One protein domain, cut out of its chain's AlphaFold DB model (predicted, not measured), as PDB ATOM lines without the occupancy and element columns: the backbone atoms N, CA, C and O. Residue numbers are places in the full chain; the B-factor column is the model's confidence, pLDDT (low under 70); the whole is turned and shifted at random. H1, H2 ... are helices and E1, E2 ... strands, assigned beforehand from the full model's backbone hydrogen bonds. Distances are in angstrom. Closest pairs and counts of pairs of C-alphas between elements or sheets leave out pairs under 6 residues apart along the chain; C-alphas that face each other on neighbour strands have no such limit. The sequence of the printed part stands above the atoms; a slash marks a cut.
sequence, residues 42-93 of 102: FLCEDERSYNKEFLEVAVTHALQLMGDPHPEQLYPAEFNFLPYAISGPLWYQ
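Overview. This is residues 42 to 93 of the 102 residues of an uncharacterized protein of Blumeria graminis f. sp. hordei (UniProt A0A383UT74). One long helix, H1, makes most of the long axis, and a small two-strand hairpin, E2 and E3, stands near the side of its later half: E2 leads away from the helix and E3 comes back towards it. At the beginning of the helix the first printed residues fold back on themselves in a small turn that ends in E1, while the free residues 67 to 72 stick out beyond its other end and residues 83 to 88 stick out at the far end of the hairpin. The printed part has 52 residues, with one named helix and three named strands in the order E1, H1, E2, E3; the sheet E2 - E3 is antiparallel, and the class is mixed, helices and strands, with under half of the residues in named elements. The whole is loose, with a radius of gyration of the C-alphas of 12.7 A, and only just elongated, spanning 35 by 23 by 18 A.

Along the chain. Find C-alpha 77 at (149.611, 116.479, 116.566); from there E2, residues 77 to 79, runs 6.5 A. E3, residues 90 to 92, runs 6.8 A and ends with C-alpha 92 at (151.328, 120.883, 118.888). H1 holds residues 52 to 66: start from C-alpha 52 at (162.640, 127.188, 129.624) and go 21.1 A to C-alpha 66 at (156.379, 110.743, 118.025). Just before it, E1 takes residues 49 to 51 and measures 6.7 A.

Arrangement. Look first at the hairpin E2 and E3, antiparallel neighbours whose directions stand at 128 degrees. The C-alphas of Glu 78 and Trp 91 face each other at 4.5 A; N 79 and O 90 are within hydrogen-bond range at 2.9 A, as are N 92 and O 77 at 2.8 A. H1 and E3 are near each other, with 6 pairs of C-alphas within 10 A. Between H1 and E2 there are 2 such pairs. On the helix side, look at residues 59 to 66 for these pairs with the sheet. In H1 every O i to N i+4 pair is within hydrogen-bond range. E1 and H1 meet only through their link, which is tight. E1 is apart from E2 and E3 and pairs with no named strand, but its residues 49 to 50 pair antiparallel with residues 42 to 43.

Size, cuts and confidence. The two C-alphas farthest apart are those of Glu 47 and Pro 69, at 35.6 A. Residues 44 to 49, of which 49 belongs to E1, stand free, as do residues 67 to 72 and 83 to 88. The body without them has 34 residues and spans 25 by 23 by 15 A. The printed part has no cut and no long link: H1 to E2 and E2 to E3 are short links of 10 residues each. Read the B-factor column for the model's confidence: the mean pLDDT of the printed part is 83.9, and no printed residue is under 70.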
ATOM      1  N   PHE A  42     157.496 131.662 129.777       84.19
ATOM      2  CA  PHE A  42     156.301 131.871 128.984       84.19
ATOM      3  C   PHE A  42     155.096 131.935 129.917       84.19
ATOM      4  O   PHE A  42     154.825 130.976 130.638       84.19
ATOM      5  N   LEU A  43     154.401 133.071 129.910       86.25
ATOM      6  CA  LEU A  43     153.157 133.264 130.645       86.25
ATOM      7  C   LEU A  43     151.982 132.945 129.716       86.25
ATOM      8  O   LEU A  43     151.797 133.617 128.701       86.25
ATOM      9  N   CYS A  44     151.209 131.926 130.066       84.19
ATOM     10  CA  CYS A  44     149.968 131.582 129.388       84.19
ATOM     11  C   CYS A  44     148.832 132.537 129.788       84.19
ATOM     12  O   CYS A  44     148.887 133.209 130.818       84.19
ATOM     13  N   GLU A  45     147.772 132.571 128.976       84.19
ATOM     14  CA  GLU A  45     146.579 133.397 129.232       84.19
ATOM     15  C   GLU A  45     145.869 133.052 130.551       84.19
ATOM     16  O   GLU A  45     145.173 133.888 131.117       84.19
ATOM     17  N   ASP A  46     146.066 131.837 131.058       85.25
ATOM     18  CA  ASP A  46     145.508 131.331 132.315       85.25
ATOM     19  C   ASP A  46     146.405 131.593 133.537       85.25
ATOM     20  O   ASP A  46     146.295 130.907 134.553       85.25
ATOM     21  N   GLU A  47     147.314 132.561 133.425       85.25
ATOM     22  CA  GLU A  47     148.273 132.974 134.455       85.25
ATOM     23  C   GLU A  47     149.315 131.907 134.838       85.25
ATOM     24  O   GLU A  47     150.165 132.149 135.702       85.25
ATOM     25  N   ARG A  48     149.332 130.741 134.178       85.62
ATOM     26  CA  ARG A  48     150.391 129.747 134.381       85.62
ATOM     27  C   ARG A  48     151.666 130.188 133.677       85.62
ATOM     28  O   ARG A  48     151.658 130.546 132.502       85.62
ATOM     29  N   SER A  49     152.777 130.137 134.404       86.69
ATOM     30  CA  SER A  49     154.100 130.473 133.884       86.69
ATOM     31  C   SER A  49     154.962 129.222 133.790       86.69
ATOM     32  O   SER A  49     155.067 128.463 134.755       86.69
ATOM     33  N   TYR A  50     155.592 129.025 132.637       87.12
ATOM     34  CA  TYR A  50     156.493 127.910 132.364       87.12
ATOM     35  C   TYR A  50     157.887 128.443 132.061       87.12
ATOM     36  O   TYR A  50     158.044 129.328 131.221       87.12
ATOM     37  N   ASN A  51     158.903 127.931 132.750       89.50
ATOM     38  CA  ASN A  51     160.289 128.273 132.448       89.50
ATOM     39  C   ASN A  51     160.804 127.459 131.249       89.50
ATOM     40  O   ASN A  51     160.184 126.487 130.810       89.50
ATOM     41  N   LYS A  52     161.957 127.868 130.723       87.12
ATOM     42  CA  LYS A  52     162.640 127.188 129.624       87.12
ATOM     43  C   LYS A  52     162.848 125.692 129.892       87.12
ATOM     44  O   LYS A  52     162.494 124.885 129.042       87.12
ATOM     45  N   GLU A  53     163.376 125.337 131.062       89.12
ATOM     46  CA  GLU A  53     163.675 123.947 131.439       89.12
ATOM     47  C   GLU A  53     162.438 123.041 131.349       89.12
ATOM     48  O   GLU A  53     162.473 121.985 130.719       89.12
ATOM     49  N   PHE A  54     161.303 123.488 131.890       89.31
ATOM     50  CA  PHE A  54     160.045 122.755 131.791       89.31
ATOM     51  C   PHE A  54     159.602 122.559 130.335       89.31
ATOM     52  O   PHE A  54     159.154 121.476 129.956       89.31
ATOM     53  N   LEU A  55     159.732 123.597 129.502       88.31
ATOM     54  CA  LEU A  55     159.366 123.524 128.086       88.31
ATOM     55  C   LEU A  55     160.284 122.564 127.313       88.31
ATOM     56  O   LEU A  55     159.802 121.827 126.457       88.31
ATOM     57  N   GLU A  56     161.577 122.519 127.634       89.12
ATOM     58  CA  GLU A  56     162.526 121.563 127.048       89.12
ATOM     59  C   GLU A  56     162.181 120.111 127.415       89.12
ATOM     60  O   GLU A  56     162.205 119.232 126.547       89.12
ATOM     61  N   VAL A  57     161.780 119.855 128.664       89.44
ATOM     62  CA  VAL A  57     161.294 118.534 129.102       89.44
ATOM     63  C   VAL A  57     160.014 118.150 128.355       89.44
ATOM     64  O   VAL A  57     159.916 117.034 127.839       89.44
ATOM     65  N   ALA A  58     159.056 119.071 128.226       88.50
ATOM     66  CA  ALA A  58     157.812 118.826 127.497       88.50
ATOM     67  C   ALA A  58     158.063 118.502 126.012       88.50
ATOM     68  O   ALA A  58     157.462 117.569 125.473       88.50
ATOM     69  N   VAL A  59     158.987 119.218 125.361       88.81
ATOM     70  CA  VAL A  59     159.410 118.933 123.978       88.81
ATOM     71  C   VAL A  59     160.083 117.565 123.884       88.81
ATOM     72  O   VAL A  59     159.764 116.790 122.984       88.81
ATOM     73  N   THR A  60     160.968 117.227 124.822       90.00
ATOM     74  CA  THR A  60     161.650 115.922 124.847       90.00
ATOM     75  C   THR A  60     160.651 114.772 124.969       90.00
ATOM     76  O   THR A  60     160.741 113.793 124.227       90.00
ATOM     77  N   HIS A  61     159.655 114.907 125.844       87.19
ATOM     78  CA  HIS A  61     158.583 113.924 125.986       87.19
ATOM     79  C   HIS A  61     157.741 113.804 124.707       87.19
ATOM     80  O   HIS A  61     157.437 112.699 124.267       87.19
ATOM     81  N   ALA A  62     157.393 114.925 124.067       88.56
ATOM     82  CA  ALA A  62     156.667 114.906 122.798       88.56
ATOM     83  C   ALA A  62     157.443 114.153 121.703       88.56
ATOM     84  O   ALA A  62     156.866 113.337 120.991       88.56
ATOM     85  N   LEU A  63     158.760 114.361 121.608       89.25
ATOM     86  CA  LEU A  63     159.609 113.644 120.653       89.25
ATOM     87  C   LEU A  63     159.636 112.130 120.906       89.25
ATOM     88  O   LEU A  63     159.647 111.360 119.949       89.25
ATOM     89  N   GLN A  64     159.614 111.698 122.171       88.06
ATOM     90  CA  GLN A  64     159.523 110.275 122.514       88.06
ATOM     91  C   GLN A  64     158.207 109.664 122.028       88.06
ATOM     92  O   GLN A  64     158.226 108.592 121.430       88.06
ATOM     93  N   LEU A  65     157.087 110.369 122.215       86.81
ATOM     94  CA  LEU A  65     155.774 109.924 121.740       86.81
ATOM     95  C   LEU A  65     155.698 109.845 120.212       86.81
ATOM     96  O   LEU A  65     155.113 108.911 119.677       86.81
ATOM     97  N   MET A  66     156.316 110.787 119.495       86.56
ATOM     98  CA  MET A  66     156.379 110.743 118.025       86.56
ATOM     99  C   MET A  66     157.189 109.557 117.498       86.56
ATOM    100  O   MET A  66     156.973 109.117 116.371       86.56
ATOM    101  N   GLY A  67     158.154 109.078 118.285       85.00
ATOM    102  CA  GLY A  67     158.944 107.894 117.964       85.00
ATOM    103  C   GLY A  67     158.236 106.574 118.275       85.00
ATOM    104  O   GLY A  67     158.750 105.524 117.886       85.00
ATOM    105  N   ASP A  68     157.093 106.603 118.968       82.88
ATOM    106  CA  ASP A  68     156.339 105.402 119.315       82.88
ATOM    107  C   ASP A  68     155.584 104.868 118.080       82.88
ATOM    108  O   ASP A  68     154.793 105.597 117.477       82.88
ATOM    109  N   PRO A  69     155.794 103.603 117.671       75.81
ATOM    110  CA  PRO A  69     155.048 102.995 116.572       75.81
ATOM    111  C   PRO A  69     153.551 102.783 116.865       75.81
ATOM    112  O   PRO A  69     152.793 102.533 115.926       75.81
ATOM    113  N   HIS A  70     153.114 102.871 118.125       76.38
ATOM    114  CA  HIS A  70     151.715 102.709 118.532       76.38
ATOM    115  C   HIS A  70     151.248 103.891 119.391       76.38
ATOM    116  O   HIS A  70     150.990 103.726 120.584       76.38
ATOM    117  N   PRO A  71     151.105 105.093 118.811       70.12
ATOM    118  CA  PRO A  71     150.669 106.249 119.573       70.12
ATOM    119  C   PRO A  71     149.201 106.068 119.979       70.12
ATOM    120  O   PRO A  71     148.279 106.301 119.201       70.12
ATOM    121  N   GLU A  72     148.965 105.659 121.225       71.50
ATOM    122  CA  GLU A  72     147.625 105.653 121.834       71.50
ATOM    123  C   GLU A  72     147.145 107.076 122.183       71.50
ATOM    124  O   GLU A  72     146.001 107.286 122.593       71.50
ATOM    125  N   GLN A  73     148.022 108.074 122.041       73.69
ATOM    126  CA  GLN A  73     147.800 109.449 122.470       73.69
ATOM    127  C   GLN A  73     147.427 110.355 121.291       73.69
ATOM    128  O   GLN A  73     148.001 110.277 120.210       73.69
ATOM    129  N   LEU A  74     146.474 111.266 121.528       80.56
ATOM    130  CA  LEU A  74     146.014 112.264 120.545       80.56
ATOM    131  C   LEU A  74     147.068 113.333 120.212       80.56
ATOM    132  O   LEU A  74     146.903 114.074 119.244       80.56
ATOM    133  N   TYR A  75     148.111 113.442 121.034       85.56
ATOM    134  CA  TYR A  75     149.175 114.428 120.916       85.56
ATOM    135  C   TYR A  75     150.541 113.747 121.086       85.56
ATOM    136  O   TYR A  75     150.618 112.752 121.810       85.56
ATOM    137  N   PRO A  76     151.611 114.296 120.491       89.12
ATOM    138  CA  PRO A  76     151.637 115.525 119.690       89.12
ATOM    139  C   PRO A  76     150.966 115.371 118.317       89.12
ATOM    140  O   PRO A  76     150.998 114.305 117.709       89.12
ATOM    141  N   ALA A  77     150.353 116.453 117.829       87.62
ATOM    142  CA  ALA A  77     149.611 116.479 116.566       87.62
ATOM    143  C   ALA A  77     150.183 117.527 115.604       87.62
ATOM    144  O   ALA A  77     150.524 118.636 116.022       87.62
ATOM    145  N   GLU A  78     150.270 117.194 114.317       88.06
ATOM    146  CA  GLU A  78     150.756 118.125 113.298       88.06
ATOM    147  C   GLU A  78     149.754 119.275 113.087       88.06
ATOM    148  O   GLU A  78     148.540 119.060 113.024       88.06
ATOM    149  N   PHE A  79     150.242 120.509 112.960       83.94
ATOM    150  CA  PHE A  79     149.409 121.676 112.673       83.94
ATOM    151  C   PHE A  79     150.098 122.626 111.692       83.94
ATOM    152  O   PHE A  79     151.298 122.828 111.748       83.94
ATOM    153  N   ASN A  80     149.336 123.274 110.808       79.62
ATOM    154  CA  ASN A  80     149.895 124.147 109.758       79.62
ATOM    155  C   ASN A  80     149.308 125.569 109.779       79.62
ATOM    156  O   ASN A  80     149.366 126.308 108.796       79.62
ATOM    157  N   PHE A  81     148.692 125.951 110.901       72.94
ATOM    158  CA  PHE A  81     147.900 127.178 110.992       72.94
ATOM    159  C   PHE A  81     148.736 128.435 111.275       72.94
ATOM    160  O   PHE A  81     148.396 129.517 110.795       72.94
ATOM    161  N   LEU A  82     149.835 128.310 112.026       75.38
ATOM    162  CA  LEU A  82     150.650 129.452 112.446       75.38
ATOM    163  C   LEU A  82     151.924 129.577 111.593       75.38
ATOM    164  O   LEU A  82     152.647 128.595 111.428       75.38
ATOM    165  N   PRO A  83     152.234 130.770 111.055       74.56
ATOM    166  CA  PRO A  83     153.374 130.960 110.166       74.56
ATOM    167  C   PRO A  83     154.669 131.230 110.946       74.56
ATOM    168  O   PRO A  83     155.149 132.361 110.992       74.56
ATOM    169  N   TYR A  84     155.248 130.206 111.570       76.19
ATOM    170  CA  TYR A  84     156.567 130.319 112.203       76.19
ATOM    171  C   TYR A  84     157.696 130.351 111.157       76.19
ATOM    172  O   TYR A  84     157.630 129.649 110.149       76.19
ATOM    173  N   ALA A  85     158.757 131.134 111.400       78.88
ATOM    174  CA  ALA A  85     159.988 131.118 110.590       78.88
ATOM    175  C   ALA A  85     160.882 129.923 110.968       78.88
ATOM    176  O   ALA A  85     162.054 130.093 111.303       78.88
ATOM    177  N   ILE A  86     160.327 128.712 110.966       75.19
ATOM    178  CA  ILE A  86     161.079 127.482 111.221       75.19
ATOM    179  C   ILE A  86     160.847 126.484 110.095       75.19
ATOM    180  O   ILE A  86     159.754 126.385 109.544       75.19
ATOM    181  N   SER A  87     161.909 125.775 109.732       77.94
ATOM    182  CA  SER A  87     161.857 124.739 108.706       77.94
ATOM    183  C   SER A  87     161.283 123.451 109.288       77.94
ATOM    184  O   SER A  87     161.720 123.014 110.350       77.94
ATOM    185  N   GLY A  88     160.379 122.808 108.548       81.69
ATOM    186  CA  GLY A  88     159.827 121.496 108.892       81.69
ATOM    187  C   GLY A  88     158.369 121.533 109.363       81.69
ATOM    188  O   GLY A  88     157.769 122.606 109.438       81.69
ATOM    189  N   PRO A  89     157.785 120.351 109.631       84.62
ATOM    190  CA  PRO A  89     156.425 120.240 110.146       84.62
ATOM    191  C   PRO A  89     156.336 120.825 111.558       84.62
ATOM    192  O   PRO A  89     157.258 120.675 112.364       84.62
ATOM    193  N   LEU A  90     155.215 121.479 111.864       86.12
ATOM    194  CA  LEU A  90     154.952 122.017 113.195       86.12
ATOM    195  C   LEU A  90     154.076 121.040 113.973       86.12
ATOM    196  O   LEU A  90     153.106 120.501 113.443       86.12
ATOM    197  N   TRP A  91     154.403 120.856 115.248       88.25
ATOM    198  CA  TRP A  91     153.738 119.899 116.125       88.25
ATOM    199  C   TRP A  91     153.243 120.577 117.387       88.25
ATOM    200  O   TRP A  91     153.965 121.346 118.022       88.25
ATOM    201  N   TYR A  92     151.987 120.321 117.727       87.88
ATOM    202  CA  TYR A  92     151.328 120.883 118.888       87.88
ATOM    203  C   TYR A  92     151.294 119.844 120.006       87.88
ATOM    204  O   TYR A  92     150.784 118.737 119.822       87.88
ATOM    205  N   GLN A  93     151.814 120.240 121.166       87.94
ATOM    206  CA  GLN A  93     151.787 119.474 122.405       87.94
ATOM    207  C   GLN A  93     151.152 120.343 123.502       87.94
ATOM    208  O   GLN A  93     151.675 121.423 123.792       87.94
TER     209      GLN A  93